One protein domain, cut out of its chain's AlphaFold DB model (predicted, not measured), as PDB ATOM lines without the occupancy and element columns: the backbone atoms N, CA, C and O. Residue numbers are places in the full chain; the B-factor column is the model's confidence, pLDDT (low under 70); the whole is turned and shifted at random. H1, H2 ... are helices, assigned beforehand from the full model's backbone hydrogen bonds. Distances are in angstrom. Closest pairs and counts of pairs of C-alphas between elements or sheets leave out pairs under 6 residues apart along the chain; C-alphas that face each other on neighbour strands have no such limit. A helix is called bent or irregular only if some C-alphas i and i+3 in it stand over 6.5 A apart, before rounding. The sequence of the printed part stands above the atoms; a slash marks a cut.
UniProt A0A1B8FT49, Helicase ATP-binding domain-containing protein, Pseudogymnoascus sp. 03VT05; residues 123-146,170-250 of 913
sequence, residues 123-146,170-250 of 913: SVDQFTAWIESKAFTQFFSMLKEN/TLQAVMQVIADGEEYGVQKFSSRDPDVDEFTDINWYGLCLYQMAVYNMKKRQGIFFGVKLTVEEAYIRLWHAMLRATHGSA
ATOM      1  N   SER A 123     201.304  99.330 140.604       53.12
ATOM      2  CA  SER A 123     201.910  98.847 139.357       53.12
ATOM      3  C   SER A 123     200.875  98.207 138.419       53.12
ATOM      4  O   SER A 123     199.721  97.976 138.791       53.12
ATOM      5  N   VAL A 124     201.294  97.890 137.188       54.59
ATOM      6  CA  VAL A 124     200.460  97.174 136.204       54.59
ATOM      7  C   VAL A 124     200.086  95.773 136.711       54.59
ATOM      8  O   VAL A 124     198.962  95.317 136.508       54.59
ATOM      9  N   ASP A 125     200.989  95.124 137.441       54.50
ATOM     10  CA  ASP A 125     200.838  93.755 137.954       54.50
ATOM     11  C   ASP A 125     199.713  93.665 138.994       54.50
ATOM     12  O   ASP A 125     198.917  92.726 138.977       54.50
ATOM     13  N   GLN A 126     199.578  94.691 139.845       60.38
ATOM     14  CA  GLN A 126     198.490  94.790 140.825       60.38
ATOM     15  C   GLN A 126     197.110  94.911 140.156       60.38
ATOM     16  O   GLN A 126     196.119  94.418 140.695       60.38
ATOM     17  N   PHE A 127     197.030  95.531 138.973       63.09
ATOM     18  CA  PHE A 127     195.791  95.593 138.192       63.09
ATOM     19  C   PHE A 127     195.442  94.237 137.565       63.09
ATOM     20  O   PHE A 127     194.287  93.815 137.649       63.09
ATOM     21  N   THR A 128     196.426  93.539 136.992       64.75
ATOM     22  CA  THR A 128     196.246  92.190 136.426       64.75
ATOM     23  C   THR A 128     195.782  91.202 137.501       64.75
ATOM     24  O   THR A 128     194.731  90.582 137.348       64.75
ATOM     25  N   ALA A 129     196.481  91.155 138.641       70.38
ATOM     26  CA  ALA A 129     196.133  90.287 139.767       70.38
ATOM     27  C   ALA A 129     194.744  90.591 140.365       70.38
ATOM     28  O   ALA A 129     194.056  89.683 140.833       70.38
ATOM     29  N   TRP A 130     194.287  91.851 140.337       81.88
ATOM     30  CA  TRP A 130     192.925  92.192 140.761       81.88
ATOM     31  C   TRP A 130     191.854  91.765 139.742       81.88
ATOM     32  O   TRP A 130     190.807  91.269 140.167       81.88
ATOM     33  N   ILE A 131     192.103  91.877 138.429       79.12
ATOM     34  CA  ILE A 131     191.184  91.356 137.396       79.12
ATOM     35  C   ILE A 131     191.023  89.833 137.498       79.12
ATOM     36  O   ILE A 131     189.937  89.317 137.247       79.12
ATOM     37  N   GLU A 132     192.065  89.113 137.906       77.81
ATOM     38  CA  GLU A 132     192.015  87.660 138.129       77.81
ATOM     39  C   GLU A 132     191.366  87.287 139.483       77.81
ATOM     40  O   GLU A 132     190.945  86.148 139.697       77.81
ATOM     41  N   SER A 133     191.204  88.252 140.395       81.69
ATOM     42  CA  SER A 133     190.638  88.035 141.730       81.69
ATOM     43  C   SER A 133     189.110  87.882 141.739       81.69
ATOM     44  O   SER A 133     188.394  88.420 140.889       81.69
ATOM     45  N   LYS A 134     188.579  87.239 142.792       77.50
ATOM     46  CA  LYS A 134     187.125  87.110 143.032       77.50
ATOM     47  C   LYS A 134     186.388  88.456 143.098       77.50
ATOM     48  O   LYS A 134     185.197  88.494 142.816       77.50
ATOM     49  N   ALA A 135     187.081  89.553 143.419       81.62
ATOM     50  CA  ALA A 135     186.500  90.897 143.460       81.62
ATOM     51  C   ALA A 135     186.090  91.429 142.071       81.62
ATOM     52  O   ALA A 135     185.338  92.402 141.994       81.62
ATOM     53  N   PHE A 136     186.561  90.796 140.991       86.06
ATOM     54  CA  PHE A 136     186.180  91.094 139.611       86.06
ATOM     55  C   PHE A 136     185.531  89.880 138.928       86.06
ATOM     56  O   PHE A 136     184.418  89.988 138.408       86.06
ATOM     57  N   THR A 137     186.181  88.708 138.974       82.62
ATOM     58  CA  THR A 137     185.752  87.515 138.221       82.62
ATOM     59  C   THR A 137     184.358  87.022 138.600       82.62
ATOM     60  O   THR A 137     183.597  86.669 137.707       82.62
ATOM     61  N   GLN A 138     183.972  87.073 139.882       84.31
ATOM     62  CA  GLN A 138     182.655  86.612 140.342       84.31
ATOM     63  C   GLN A 138     181.496  87.321 139.617       84.31
ATOM     64  O   GLN A 138     180.552  86.676 139.173       84.31
ATOM     65  N   PHE A 139     181.578  88.644 139.467       87.62
ATOM     66  CA  PHE A 139     180.528  89.448 138.830       87.62
ATOM     67  C   PHE A 139     180.668  89.475 137.305       87.62
ATOM     68  O   PHE A 139     179.676  89.581 136.583       87.62
ATOM     69  N   PHE A 140     181.900  89.370 136.799       85.56
ATOM     70  CA  PHE A 140     182.175  89.413 135.367       85.56
ATOM     71  C   PHE A 140     181.867  88.085 134.649       85.56
ATOM     72  O   PHE A 140     181.442  88.121 133.495       85.56
ATOM     73  N   SER A 141     181.999  86.930 135.316       78.81
ATOM     74  CA  SER A 141     181.537  85.638 134.779       78.81
ATOM     75  C   SER A 141     180.012  85.578 134.675       78.81
ATOM     76  O   SER A 141     179.501  85.295 133.599       78.81
ATOM     77  N   MET A 142     179.287  86.008 135.715       79.62
ATOM     78  CA  MET A 142     177.821  86.149 135.683       79.62
ATOM     79  C   MET A 142     177.344  87.007 134.494       79.62
ATOM     80  O   MET A 142     176.353  86.675 133.846       79.62
ATOM     81  N   LEU A 143     178.066  88.085 134.156       83.06
ATOM     82  CA  LEU A 143     177.782  88.880 132.955       83.06
ATOM     83  C   LEU A 143     178.097  88.122 131.653       83.06
ATOM     84  O   LEU A 143     177.332  88.226 130.700       83.06
ATOM     85  N   LYS A 144     179.201  87.367 131.599       78.19
ATOM     86  CA  LYS A 144     179.583  86.540 130.438       78.19
ATOM     87  C   LYS A 144     178.630  85.380 130.158       78.19
ATOM     88  O   LYS A 144     178.512  84.982 129.005       78.19
ATOM     89  N   GLU A 145     178.001  84.842 131.194       75.38
ATOM     90  CA  GLU A 145     177.074  83.711 131.107       75.38
ATOM     91  C   GLU A 145     175.673  84.151 130.656       75.38
ATOM     92  O   GLU A 145     175.032  83.427 129.899       75.38
ATOM     93  N   ASN A 146     175.220  85.344 131.066       74.06
ATOM     94  CA  ASN A 146     173.831  85.783 130.868       74.06
ATOM     95  C   ASN A 146     173.642  86.928 129.850       74.06
ATOM     96  O   ASN A 146     172.542  87.091 129.326       74.06
ATOM     97  N   THR A 170     175.796 101.264 126.657       82.25
ATOM     98  CA  THR A 170     176.650 102.380 127.065       82.25
ATOM     99  C   THR A 170     176.671 102.555 128.582       82.25
ATOM    100  O   THR A 170     175.628 102.449 129.220       82.25
ATOM    101  N   LEU A 171     177.821 102.941 129.159       83.69
ATOM    102  CA  LEU A 171     177.943 103.226 130.599       83.69
ATOM    103  C   LEU A 171     176.852 104.184 131.102       83.69
ATOM    104  O   LEU A 171     176.246 103.931 132.132       83.69
ATOM    105  N   GLN A 172     176.554 105.250 130.353       78.94
ATOM    106  CA  GLN A 172     175.518 106.209 130.741       78.94
ATOM    107  C   GLN A 172     174.112 105.582 130.787       78.94
ATOM    108  O   GLN A 172     173.331 105.933 131.664       78.94
ATOM    109  N   ALA A 173     173.788 104.650 129.883       79.12
ATOM    110  CA  ALA A 173     172.507 103.946 129.921       79.12
ATOM    111  C   ALA A 173     172.472 102.900 131.048       79.12
ATOM    112  O   ALA A 173     171.455 102.771 131.713       79.12
ATOM    113  N   VAL A 174     173.589 102.213 131.313       86.25
ATOM    114  CA  VAL A 174     173.720 101.277 132.443       86.25
ATOM    115  C   VAL A 174     173.597 102.011 133.785       86.25
ATOM    116  O   VAL A 174     172.882 101.554 134.665       86.25
ATOM    117  N   MET A 175     174.222 103.184 133.929       87.25
ATOM    118  CA  MET A 175     174.076 104.042 135.111       87.25
ATOM    119  C   MET A 175     172.650 104.576 135.281       87.25
ATOM    120  O   MET A 175     172.192 104.675 136.414       87.25
ATOM    121  N   GLN A 176     171.950 104.902 134.188       86.50
ATOM    122  CA  GLN A 176     170.543 105.304 134.252       86.50
ATOM    123  C   GLN A 176     169.661 104.129 134.697       86.50
ATOM    124  O   GLN A 176     168.927 104.278 135.659       86.50
ATOM    125  N   VAL A 177     169.825 102.942 134.100       89.00
ATOM    126  CA  VAL A 177     169.113 101.716 134.513       89.00
ATOM    127  C   VAL A 177     169.366 101.384 135.988       89.00
ATOM    128  O   VAL A 177     168.427 101.029 136.693       89.00
ATOM    129  N   ILE A 178     170.601 101.545 136.478       90.56
ATOM    130  CA  ILE A 178     170.931 101.396 137.904       90.56
ATOM    131  C   ILE A 178     170.206 102.437 138.770       90.56
ATOM    132  O   ILE A 178     169.730 102.083 139.840       90.56
ATOM    133  N   ALA A 179     170.130 103.702 138.343       87.19
ATOM    134  CA  ALA A 179     169.414 104.735 139.088       87.19
ATOM    135  C   ALA A 179     167.905 104.441 139.130       87.19
ATOM    136  O   ALA A 179     167.340 104.337 140.215       87.19
ATOM    137  N   ASP A 180     167.289 104.208 137.969       86.06
ATOM    138  CA  ASP A 180     165.859 103.918 137.817       86.06
ATOM    139  C   ASP A 180     165.441 102.657 138.607       86.06
ATOM    140  O   ASP A 180     164.336 102.585 139.140       86.06
ATOM    141  N   GLY A 181     166.332 101.660 138.706       82.75
ATOM    142  CA  GLY A 181     166.119 100.414 139.451       82.75
ATOM    143  C   GLY A 181     166.350 100.490 140.966       82.75
ATOM    144  O   GLY A 181     166.088  99.505 141.657       82.75
ATOM    145  N   GLU A 182     166.841 101.619 141.481       88.19
ATOM    146  CA  GLU A 182     167.161 101.842 142.903       88.19
ATOM    147  C   GLU A 182     166.457 103.100 143.480       88.19
ATOM    148  O   GLU A 182     166.616 103.437 144.656       88.19
ATOM    149  N   GLU A 183     165.675 103.818 142.664       75.69
ATOM    150  CA  GLU A 183     164.857 104.968 143.071       75.69
ATOM    151  C   GLU A 183     163.495 104.510 143.649       75.69
ATOM    152  O   GLU A 183     163.086 103.356 143.515       75.69
ATOM    153  N   TYR A 184     162.781 105.401 144.348       64.56
ATOM    154  CA  TYR A 184     161.441 105.171 144.935       64.56
ATOM    155  C   TYR A 184     161.283 103.943 145.863       64.56
ATOM    156  O   TYR A 184     160.164 103.578 146.216       64.56
ATOM    157  N   GLY A 185     162.388 103.343 146.322       65.25
ATOM    158  CA  GLY A 185     162.391 102.157 147.188       65.25
ATOM    159  C   GLY A 185     162.430 100.821 146.439       65.25
ATOM    160  O   GLY A 185     162.364  99.773 147.083       65.25
ATOM    161  N   VAL A 186     162.572 100.839 145.110       70.00
ATOM    162  CA  VAL A 186     162.907  99.647 144.319       70.00
ATOM    163  C   VAL A 186     164.342  99.210 144.661       70.00
ATOM    164  O   VAL A 186     165.187 100.039 144.985       70.00
ATOM    165  N   GLN A 187     164.615  97.902 144.645       84.00
ATOM    166  CA  GLN A 187     165.931  97.316 144.963       84.00
ATOM    167  C   GLN A 187     166.374  96.332 143.869       84.00
ATOM    168  O   GLN A 187     166.750  95.190 144.150       84.00
ATOM    169  N   LYS A 188     166.266  96.743 142.597       85.81
ATOM    170  CA  LYS A 188     166.422  95.848 141.435       85.81
ATOM    171  C   LYS A 188     167.828  95.250 141.320       85.81
ATOM    172  O   LYS A 188     167.982  94.169 140.756       85.81
ATOM    173  N   PHE A 189     168.841  95.920 141.869       89.44
ATOM    174  CA  PHE A 189     170.229  95.449 141.862       89.44
ATOM    175  C   PHE A 189     170.813  95.290 143.272       89.44
ATOM    176  O   PHE A 189     171.787  94.551 143.436       89.44
ATOM    177  N   SER A 190     170.222  95.940 144.282       85.81
ATOM    178  CA  SER A 190     170.611  95.839 145.696       85.81
ATOM    179  C   SER A 190     169.939  94.735 146.503       85.81
ATOM    180  O   SER A 190     170.420  94.449 147.605       85.81
ATOM    181  N   SER A 191     168.886  94.096 145.979       82.44
ATOM    182  CA  SER A 191     168.293  92.916 146.615       82.44
ATOM    183  C   SER A 191     169.358  91.858 146.931       82.44
ATOM    184  O   SER A 191     170.333  91.672 146.197       82.44
ATOM    185  N   ARG A 192     169.150  91.128 148.032       71.69
ATOM    186  CA  ARG A 192     169.962  89.951 148.382       71.69
ATOM    187  C   ARG A 192     169.798  88.823 147.357       71.69
ATOM    188  O   ARG A 192     170.729  88.041 147.192       71.69
ATOM    189  N   ASP A 193     168.633  88.767 146.724       76.44
ATOM    190  CA  ASP A 193     168.274  87.840 145.656       76.44
ATOM    191  C   ASP A 193     167.511  88.668 144.601       76.44
ATOM    192  O   ASP A 193     166.346  89.023 144.824       76.44
ATOM    193  N   PRO A 194     168.189  89.181 143.559       82.81
ATOM    194  CA  PRO A 194     167.547  89.972 142.512       82.81
ATOM    195  C   PRO A 194     166.628  89.101 141.653       82.81
ATOM    196  O   PRO A 194     167.035  88.033 141.208       82.81
ATOM    197  N   ASP A 195     165.421  89.586 141.370       80.44
ATOM    198  CA  ASP A 195     164.555  88.988 140.352       80.44
ATOM    199  C   ASP A 195     165.169  89.236 138.965       80.44
ATOM    200  O   ASP A 195     165.281  90.386 138.529       80.44
ATOM    201  N   VAL A 196     165.621  88.161 138.316       83.06
ATOM    202  CA  VAL A 196     166.340  88.187 137.034       83.06
ATOM    203  C   VAL A 196     165.497  87.722 135.844       83.06
ATOM    204  O   VAL A 196     165.987  87.779 134.715       83.06
ATOM    205  N   ASP A 197     164.241  87.313 136.040       77.38
ATOM    206  CA  ASP A 197     163.446  86.690 134.969       77.38
ATOM    207  C   ASP A 197     163.118  87.688 133.835       77.38
ATOM    208  O   ASP A 197     163.027  87.315 132.664       77.38
ATOM    209  N   GLU A 198     163.061  88.992 134.145       77.19
ATOM    210  CA  GLU A 198     162.935  90.089 133.168       77.19
ATOM    211  C   GLU A 198     164.285  90.752 132.778       77.19
ATOM    212  O   GLU A 198     164.339  91.913 132.335       77.19
ATOM    213  N   PHE A 199     165.431  90.086 132.973       85.69
ATOM    214  CA  PHE A 199     166.736  90.707 132.705       85.69
ATOM    215  C   PHE A 199     167.161  90.655 131.230       85.69
ATOM    216  O   PHE A 199     167.831  89.741 130.756       85.69
ATOM    217  N   THR A 200     166.862  91.745 130.520       84.81
ATOM    218  CA  THR A 200     167.520  92.108 129.251       84.81
ATOM    219  C   THR A 200     169.038  92.303 129.414       84.81
ATOM    220  O   THR A 200     169.512  92.572 130.520       84.81
ATOM    221  N   ASP A 201     169.807  92.270 128.310       77.94
ATOM    222  CA  ASP A 201     171.272  92.478 128.316       77.94
ATOM    223  C   ASP A 201     171.697  93.677 129.201       77.94
ATOM    224  O   ASP A 201     172.632  93.569 129.991       77.94
ATOM    225  N   ILE A 202     171.006  94.827 129.125       84.75
ATOM    226  CA  ILE A 202     171.381  96.027 129.897       84.75
ATOM    227  C   ILE A 202     171.130  95.891 131.409       84.75
ATOM    228  O   ILE A 202     171.891  96.464 132.190       84.75
ATOM    229  N   ASN A 203     170.148  95.084 131.830       86.75
ATOM    230  CA  ASN A 203     169.910  94.778 133.244       86.75
ATOM    231  C   ASN A 203     171.066  93.930 133.812       86.75
ATOM    232  O   ASN A 203     171.540  94.207 134.912       86.75
ATOM    233  N   TRP A 204     171.611  92.987 133.031       87.44
ATOM    234  CA  TRP A 204     172.805  92.218 133.412       87.44
ATOM    235  C   TRP A 204     174.061  93.087 133.552       87.44
ATOM    236  O   TRP A 204     174.804  92.943 134.528       87.44
ATOM    237  N   TYR A 205     174.286  94.035 132.632       89.56
ATOM    238  CA  TYR A 205     175.356  95.032 132.792       89.56
ATOM    239  C   TYR A 205     175.135  95.911 134.037       89.56
ATOM    240  O   TYR A 205     176.109  96.234 134.720       89.56
ATOM    241  N   GLY A 206     173.881  96.259 134.352       90.19
ATOM    242  CA  GLY A 206     173.491  96.983 135.566       90.19
ATOM    243  C   GLY A 206     173.861  96.229 136.842       90.19
ATOM    244  O   GLY A 206     174.634  96.736 137.656       90.19
ATOM    245  N   LEU A 207     173.392  94.987 136.976       90.69
ATOM    246  CA  LEU A 207     173.667  94.128 138.131       90.69
ATOM    247  C   LEU A 207     175.166  93.883 138.325       90.69
ATOM    248  O   LEU A 207     175.676  94.028 139.435       90.69
ATOM    249  N   CYS A 208     175.877  93.551 137.243       90.94
ATOM    250  CA  CYS A 208     177.319  93.322 137.263       90.94
ATOM    251  C   CYS A 208     178.073  94.560 137.775       90.94
ATOM    252  O   CYS A 208     178.871  94.450 138.708       90.94
ATOM    253  N   LEU A 209     177.780  95.746 137.230       92.94
ATOM    254  CA  LEU A 209     178.449  96.990 137.613       92.94
ATOM    255  C   LEU A 209     178.094  97.431 139.046       92.94
ATOM    256  O   LEU A 209     178.982  97.854 139.790       92.94
ATOM    257  N   TYR A 210     176.828  97.284 139.454       93.12
ATOM    258  CA  TYR A 210     176.354  97.600 140.804       93.12
ATOM    259  C   TYR A 210     177.020  96.715 141.864       93.12
ATOM    260  O   TYR A 210     177.690  97.213 142.772       93.12
ATOM    261  N   GLN A 211     176.890  95.392 141.730       90.31
ATOM    262  CA  GLN A 211     177.407  94.428 142.705       90.31
ATOM    263  C   GLN A 211     178.941  94.473 142.786       90.31
ATOM    264  O   GLN A 211     179.504  94.471 143.885       90.31
ATOM    265  N   MET A 212     179.627  94.636 141.648       91.25
ATOM    266  CA  MET A 212     181.081  94.810 141.610       91.25
ATOM    267  C   MET A 212     181.531  96.099 142.318       91.25
ATOM    268  O   MET A 212     182.535  96.072 143.034       91.25
ATOM    269  N   ALA A 213     180.793  97.211 142.200       90.81
ATOM    270  CA  ALA A 213     181.086  98.443 142.940       90.81
ATOM    271  C   ALA A 213     180.840  98.288 144.445       90.81
ATOM    272  O   ALA A 213     181.720  98.600 145.252       90.81
ATOM    273  N   VAL A 214     179.684  97.740 144.834       88.12
ATOM    274  CA  VAL A 214     179.339  97.484 146.240       88.12
ATOM    275  C   VAL A 214     180.372  96.571 146.903       88.12
ATOM    276  O   VAL A 214     180.814  96.865 148.017       88.12
ATOM    277  N   TYR A 215     180.821  95.516 146.218       88.50
ATOM    278  CA  TYR A 215     181.901  94.658 146.702       88.50
ATOM    279  C   TYR A 215     183.216  95.433 146.837       88.50
ATOM    280  O   TYR A 215     183.803  95.454 147.924       88.50
ATOM    281  N   ASN A 216     183.668  96.099 145.767       86.38
ATOM    282  CA  ASN A 216     184.992  96.725 145.743       86.38
ATOM    283  C   ASN A 216     185.129  97.942 146.669       86.38
ATOM    284  O   ASN A 216     186.246  98.244 147.081       86.38
ATOM    285  N   MET A 217     184.025  98.606 147.030       85.94
ATOM    286  CA  MET A 217     184.014  99.704 148.007       85.94
ATOM    287  C   MET A 217     183.822  99.226 149.457       85.94
ATOM    288  O   MET A 217     184.420  99.807 150.362       85.94
ATOM    289  N   LYS A 218     183.000  98.191 149.716       83.06
ATOM    290  CA  LYS A 218     182.602  97.805 151.092       83.06
ATOM    291  C   LYS A 218     183.359  96.611 151.692       83.06
ATOM    292  O   LYS A 218     183.346  96.455 152.913       83.06
ATOM    293  N   LYS A 219     183.991  95.738 150.897       81.56
ATOM    294  CA  LYS A 219     184.718  94.551 151.404       81.56
ATOM    295  C   LYS A 219     186.216  94.836 151.530       81.56
ATOM    296  O   LYS A 219     186.795  95.419 150.627       81.56
ATOM    297  N   ARG A 220     186.877  94.323 152.581       74.31
ATOM    298  CA  ARG A 220     188.341  94.459 152.805       74.31
ATOM    299  C   ARG A 220     189.228  93.934 151.659       74.31
ATOM    300  O   ARG A 220     190.400  94.272 151.615       74.31
ATOM    301  N   GLN A 221     188.683  93.098 150.775       70.38
ATOM    302  CA  GLN A 221     189.357  92.540 149.590       70.38
ATOM    303  C   GLN A 221     189.055  93.337 148.301       70.38
ATOM    304  O   GLN A 221     189.427  92.916 147.210       70.38
ATOM    305  N   GLY A 222     188.337  94.457 148.411       79.69
ATOM    306  CA  GLY A 222     187.955  95.326 147.305       79.69
ATOM    307  C   GLY A 222     188.985  96.417 147.016       79.69
ATOM    308  O   GLY A 222     189.527  97.015 147.943       79.69
ATOM    309  N   ILE A 223     189.222  96.727 145.737       79.12
ATOM    310  CA  ILE A 223     190.279  97.675 145.328       79.12
ATOM    311  C   ILE A 223     190.009  99.143 145.714       79.12
ATOM    312  O   ILE A 223     190.924  99.963 145.701       79.12
ATOM    313  N   PHE A 224     188.775  99.479 146.104       82.06
ATOM    314  CA  PHE A 224     188.398 100.805 146.607       82.06
ATOM    315  C   PHE A 224     188.227 100.847 148.134       82.06
ATOM    316  O   PHE A 224     187.797 101.869 148.670       82.06
ATOM    317  N   PHE A 225     188.526  99.764 148.859       79.00
ATOM    318  CA  PHE A 225     188.287  99.707 150.298       79.00
ATOM    319  C   PHE A 225     189.132 100.746 151.054       79.00
ATOM    320  O   PHE A 225     190.359 100.736 150.999       79.00
ATOM    321  N   GLY A 226     188.465 101.660 151.762       70.12
ATOM    322  CA  GLY A 226     189.108 102.784 152.455       70.12
ATOM    323  C   GLY A 226     189.513 103.963 151.554       70.12
ATOM    324  O   GLY A 226     189.967 104.986 152.068       70.12
ATOM    325  N   VAL A 227     189.315 103.874 150.234       74.38
ATOM    326  CA  VAL A 227     189.574 104.976 149.296       74.38
ATOM    327  C   VAL A 227     188.398 105.957 149.322       74.38
ATOM    328  O   VAL A 227     187.241 105.564 149.183       74.38
ATOM    329  N   LYS A 228     188.678 107.261 149.458       74.75
ATOM    330  CA  LYS A 228     187.660 108.312 149.288       74.75
ATOM    331  C   LYS A 228     187.324 108.451 147.802       74.75
ATOM    332  O   LYS A 228     188.047 109.120 147.069       74.75
ATOM    333  N   LEU A 229     186.246 107.797 147.379       75.75
ATOM    334  CA  LEU A 229     185.803 107.707 145.990       75.75
ATOM    335  C   LEU A 229     184.274 107.817 145.919       75.75
ATOM    336  O   LEU A 229     183.580 107.237 146.758       75.75
ATOM    337  N   THR A 230     183.737 108.530 144.928       81.38
ATOM    338  CA  THR A 230     182.284 108.524 144.678       81.38
ATOM    339  C   THR A 230     181.841 107.237 143.973       81.38
ATOM    340  O   THR A 230     182.626 106.578 143.292       81.38
ATOM    341  N   VAL A 231     180.560 106.875 144.103       78.12
ATOM    342  CA  VAL A 231     179.996 105.686 143.434       78.12
ATOM    343  C   VAL A 231     180.050 105.831 141.902       78.12
ATOM    344  O   VAL A 231     180.366 104.873 141.205       78.12
ATOM    345  N   GLU A 232     179.845 107.041 141.374       79.62
ATOM    346  CA  GLU A 232     179.978 107.346 139.942       79.62
ATOM    347  C   GLU A 232     181.416 107.137 139.431       79.62
ATOM    348  O   GLU A 232     181.625 106.482 138.409       79.62
ATOM    349  N   GLU A 233     182.432 107.598 140.166       76.94
ATOM    350  CA  GLU A 233     183.826 107.315 139.807       76.94
ATOM    351  C   GLU A 233     184.179 105.826 139.916       76.94
ATOM    352  O   GLU A 233     184.983 105.339 139.118       76.94
ATOM    353  N   ALA A 234     183.606 105.102 140.884       80.12
ATOM    354  CA  ALA A 234     183.767 103.655 140.987       80.12
ATOM    355  C   ALA A 234     183.189 102.956 139.744       80.12
ATOM    356  O   ALA A 234     183.890 102.159 139.121       80.12
ATOM    357  N   TYR A 235     181.974 103.322 139.315       86.19
ATOM    358  CA  TYR A 235     181.361 102.812 138.084       86.19
ATOM    359  C   TYR A 235     182.219 103.088 136.843       86.19
ATOM    360  O   TYR A 235     182.504 102.160 136.091       86.19
ATOM    361  N   ILE A 236     182.711 104.318 136.650       76.31
ATOM    362  CA  ILE A 236     183.581 104.665 135.507       76.31
ATOM    363  C   ILE A 236     184.851 103.794 135.486       76.31
ATOM    364  O   ILE A 236     185.256 103.286 134.436       76.31
ATOM    365  N   ARG A 237     185.481 103.586 136.649       78.75
ATOM    366  CA  ARG A 237     186.729 102.814 136.769       78.75
ATOM    367  C   ARG A 237     186.514 101.313 136.556       78.75
ATOM    368  O   ARG A 237     187.318 100.688 135.864       78.75
ATOM    369  N   LEU A 238     185.434 100.745 137.095       85.00
ATOM    370  CA  LEU A 238     185.076  99.337 136.889       85.00
ATOM    371  C   LEU A 238     184.628  99.068 135.450       85.00
ATOM    372  O   LEU A 238     185.042  98.071 134.866       85.00
ATOM    373  N   TRP A 239     183.896  99.993 134.826       85.12
ATOM    374  CA  TRP A 239     183.521  99.901 133.414       85.12
ATOM    375  C   TRP A 239     184.748  99.807 132.495       85.12
ATOM    376  O   TRP A 239     184.797  98.968 131.594       85.12
ATOM    377  N   HIS A 240     185.793 100.599 132.758       75.88
ATOM    378  CA  HIS A 240     187.065 100.487 132.036       75.88
ATOM    379  C   HIS A 240     187.775  99.138 132.261       75.88
ATOM    380  O   HIS A 240     188.447  98.656 131.348       75.88
ATOM    381  N   ALA A 241     187.621  98.501 133.427       77.38
ATOM    382  CA  ALA A 241     188.131  97.150 133.669       77.38
ATOM    383  C   ALA A 241     187.316  96.077 132.922       77.38
ATOM    384  O   ALA A 241     187.903  95.227 132.256       77.38
ATOM    385  N   MET A 242     185.981  96.168 132.946       81.19
ATOM    386  CA  MET A 242     185.068  95.289 132.197       81.19
ATOM    387  C   MET A 242     185.376  95.320 130.697       81.19
ATOM    388  O   MET A 242     185.622  94.276 130.097       81.19
ATOM    389  N   LEU A 243     185.475  96.515 130.102       73.75
ATOM    390  CA  LEU A 243     185.844  96.692 128.692       73.75
ATOM    391  C   LEU A 243     187.196  96.048 128.348       73.75
ATOM    392  O   LEU A 243     187.329  95.423 127.296       73.75
ATOM    393  N   ARG A 244     188.197  96.170 129.231       66.81
ATOM    394  CA  ARG A 244     189.525  95.558 129.050       66.81
ATOM    395  C   ARG A 244     189.480  94.038 129.137       66.81
ATOM    396  O   ARG A 244     190.092  93.380 128.300       66.81
ATOM    397  N   ALA A 245     188.743  93.480 130.094       70.19
ATOM    398  CA  ALA A 245     188.590  92.036 130.237       70.19
ATOM    399  C   ALA A 245     187.806  91.421 129.061       70.19
ATOM    400  O   ALA A 245     188.173  90.349 128.573       70.19
ATOM    401  N   THR A 246     186.797  92.123 128.531       67.75
ATOM    402  CA  THR A 246     186.121  91.767 127.272       67.75
ATOM    403  C   THR A 246     187.106  91.818 126.099       67.75
ATOM    404  O   THR A 246     187.301  90.820 125.412       67.75
ATOM    405  N   HIS A 247     187.826  92.927 125.904       61.03
ATOM    406  CA  HIS A 247     188.793  93.070 124.806       61.03
ATOM    407  C   HIS A 247     189.954  92.051 124.870       61.03
ATOM    408  O   HIS A 247     190.421  91.573 123.837       61.03
ATOM    409  N   GLY A 248     190.394  91.668 126.073       53.91
ATOM    410  CA  GLY A 248     191.377  90.601 126.298       53.91
ATOM    411  C   GLY A 248     190.844  89.180 126.070       53.91
ATOM    412  O   GLY A 248     191.638  88.259 125.912       53.91
ATOM    413  N   SER A 249     189.519  88.999 126.010       49.16
ATOM    414  CA  SER A 249     188.858  87.715 125.724       49.16
ATOM    415  C   SER A 249     188.629  87.464 124.223       49.16
ATOM    416  O   SER A 249     188.037  86.452 123.862       49.16
ATOM    417  N   ALA A 250     189.050  88.375 123.336       47.59
ATOM    418  CA  ALA A 250     188.757  88.291 121.905       47.59
ATOM    419  C   ALA A 250     189.528  87.143 121.200       47.59
ATOM    420  O   ALA A 250     190.756  87.078 121.336       47.59
TER     421      ALA A 250
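What this domain is: This is residues 123 to 146 and 170 to 250 of the 913 residues of the protein "Helicase ATP-binding domain-containing protein" of Pseudogymnoascus sp. 03VT05 (UniProt A0A1B8FT49). H4 runs through the middle of a small helical body, with H2 alongside it the opposite way and H3 and H5 crossing it. H1 lies at one end of the longest axis, and the loop of residues 181 to 200 reaches the other end. The printed part has 105 residues with five named helices, H1 to H5 in chain order, and no named strand: all helix. It is compact, with a radius of gyration of the C-alphas of 13.5 A and spans of 41 by 34 by 24 A.

Where its parts are: H1, residues 124 to 132, begins at C-alpha 124 (200.460, 97.174, 136.204) and measures 12.9 A. H2, residues 134 to 146, measures 18.1 A and is only just irregular, with C-alphas 135 and 138 6.55 A apart. H3, residues 171 to 180, measures 14.1 A. H4, residues 201 to 218, measures 26.0 A, and H5, residues 231 to 248, measures 25.5 A and ends at C-alpha 248 (191.377, 90.601, 126.298).

How they stand to each other: H4 is the hub, touching three helices, and the helix packing is mostly crossed. H2 and H4 touch at a shallow tilt of 9 degrees, opposite ways, the closest C-alphas being those of Phe 139 and Cys 208, 5.3 A apart. H3 touches residues 202 to 210 of H4, about perpendicular at 82 degrees, closest at C-alphas 174 and 206, 5.3 A. Residues 231 to 239 of H5 touch residues 209 to 213 of H4 at a steep tilt of 63 degrees, closest at C-alphas 213 and 234, 6.2 A. H1 is close to but not clearly touching H2, closest at C-alphas 131 and 137, 6.7 A. In H1, H3, H4 and H5 every O i to N i+4 pair is within hydrogen-bond range; in H2, 7 of 9 are.

The domain as a whole: The C-alphas farthest apart, of Asp 125 and Tyr 184, are 41.6 A apart. Residues 147 to 169 are not printed, and C-alphas 146 and 170 are 17.3 A apart across the cut. The links H3 to H4 and H4 to H5 are long. The model's pLDDT is under 70 at residues 123 to 128, 184 to 185, 244 and 246 to 250.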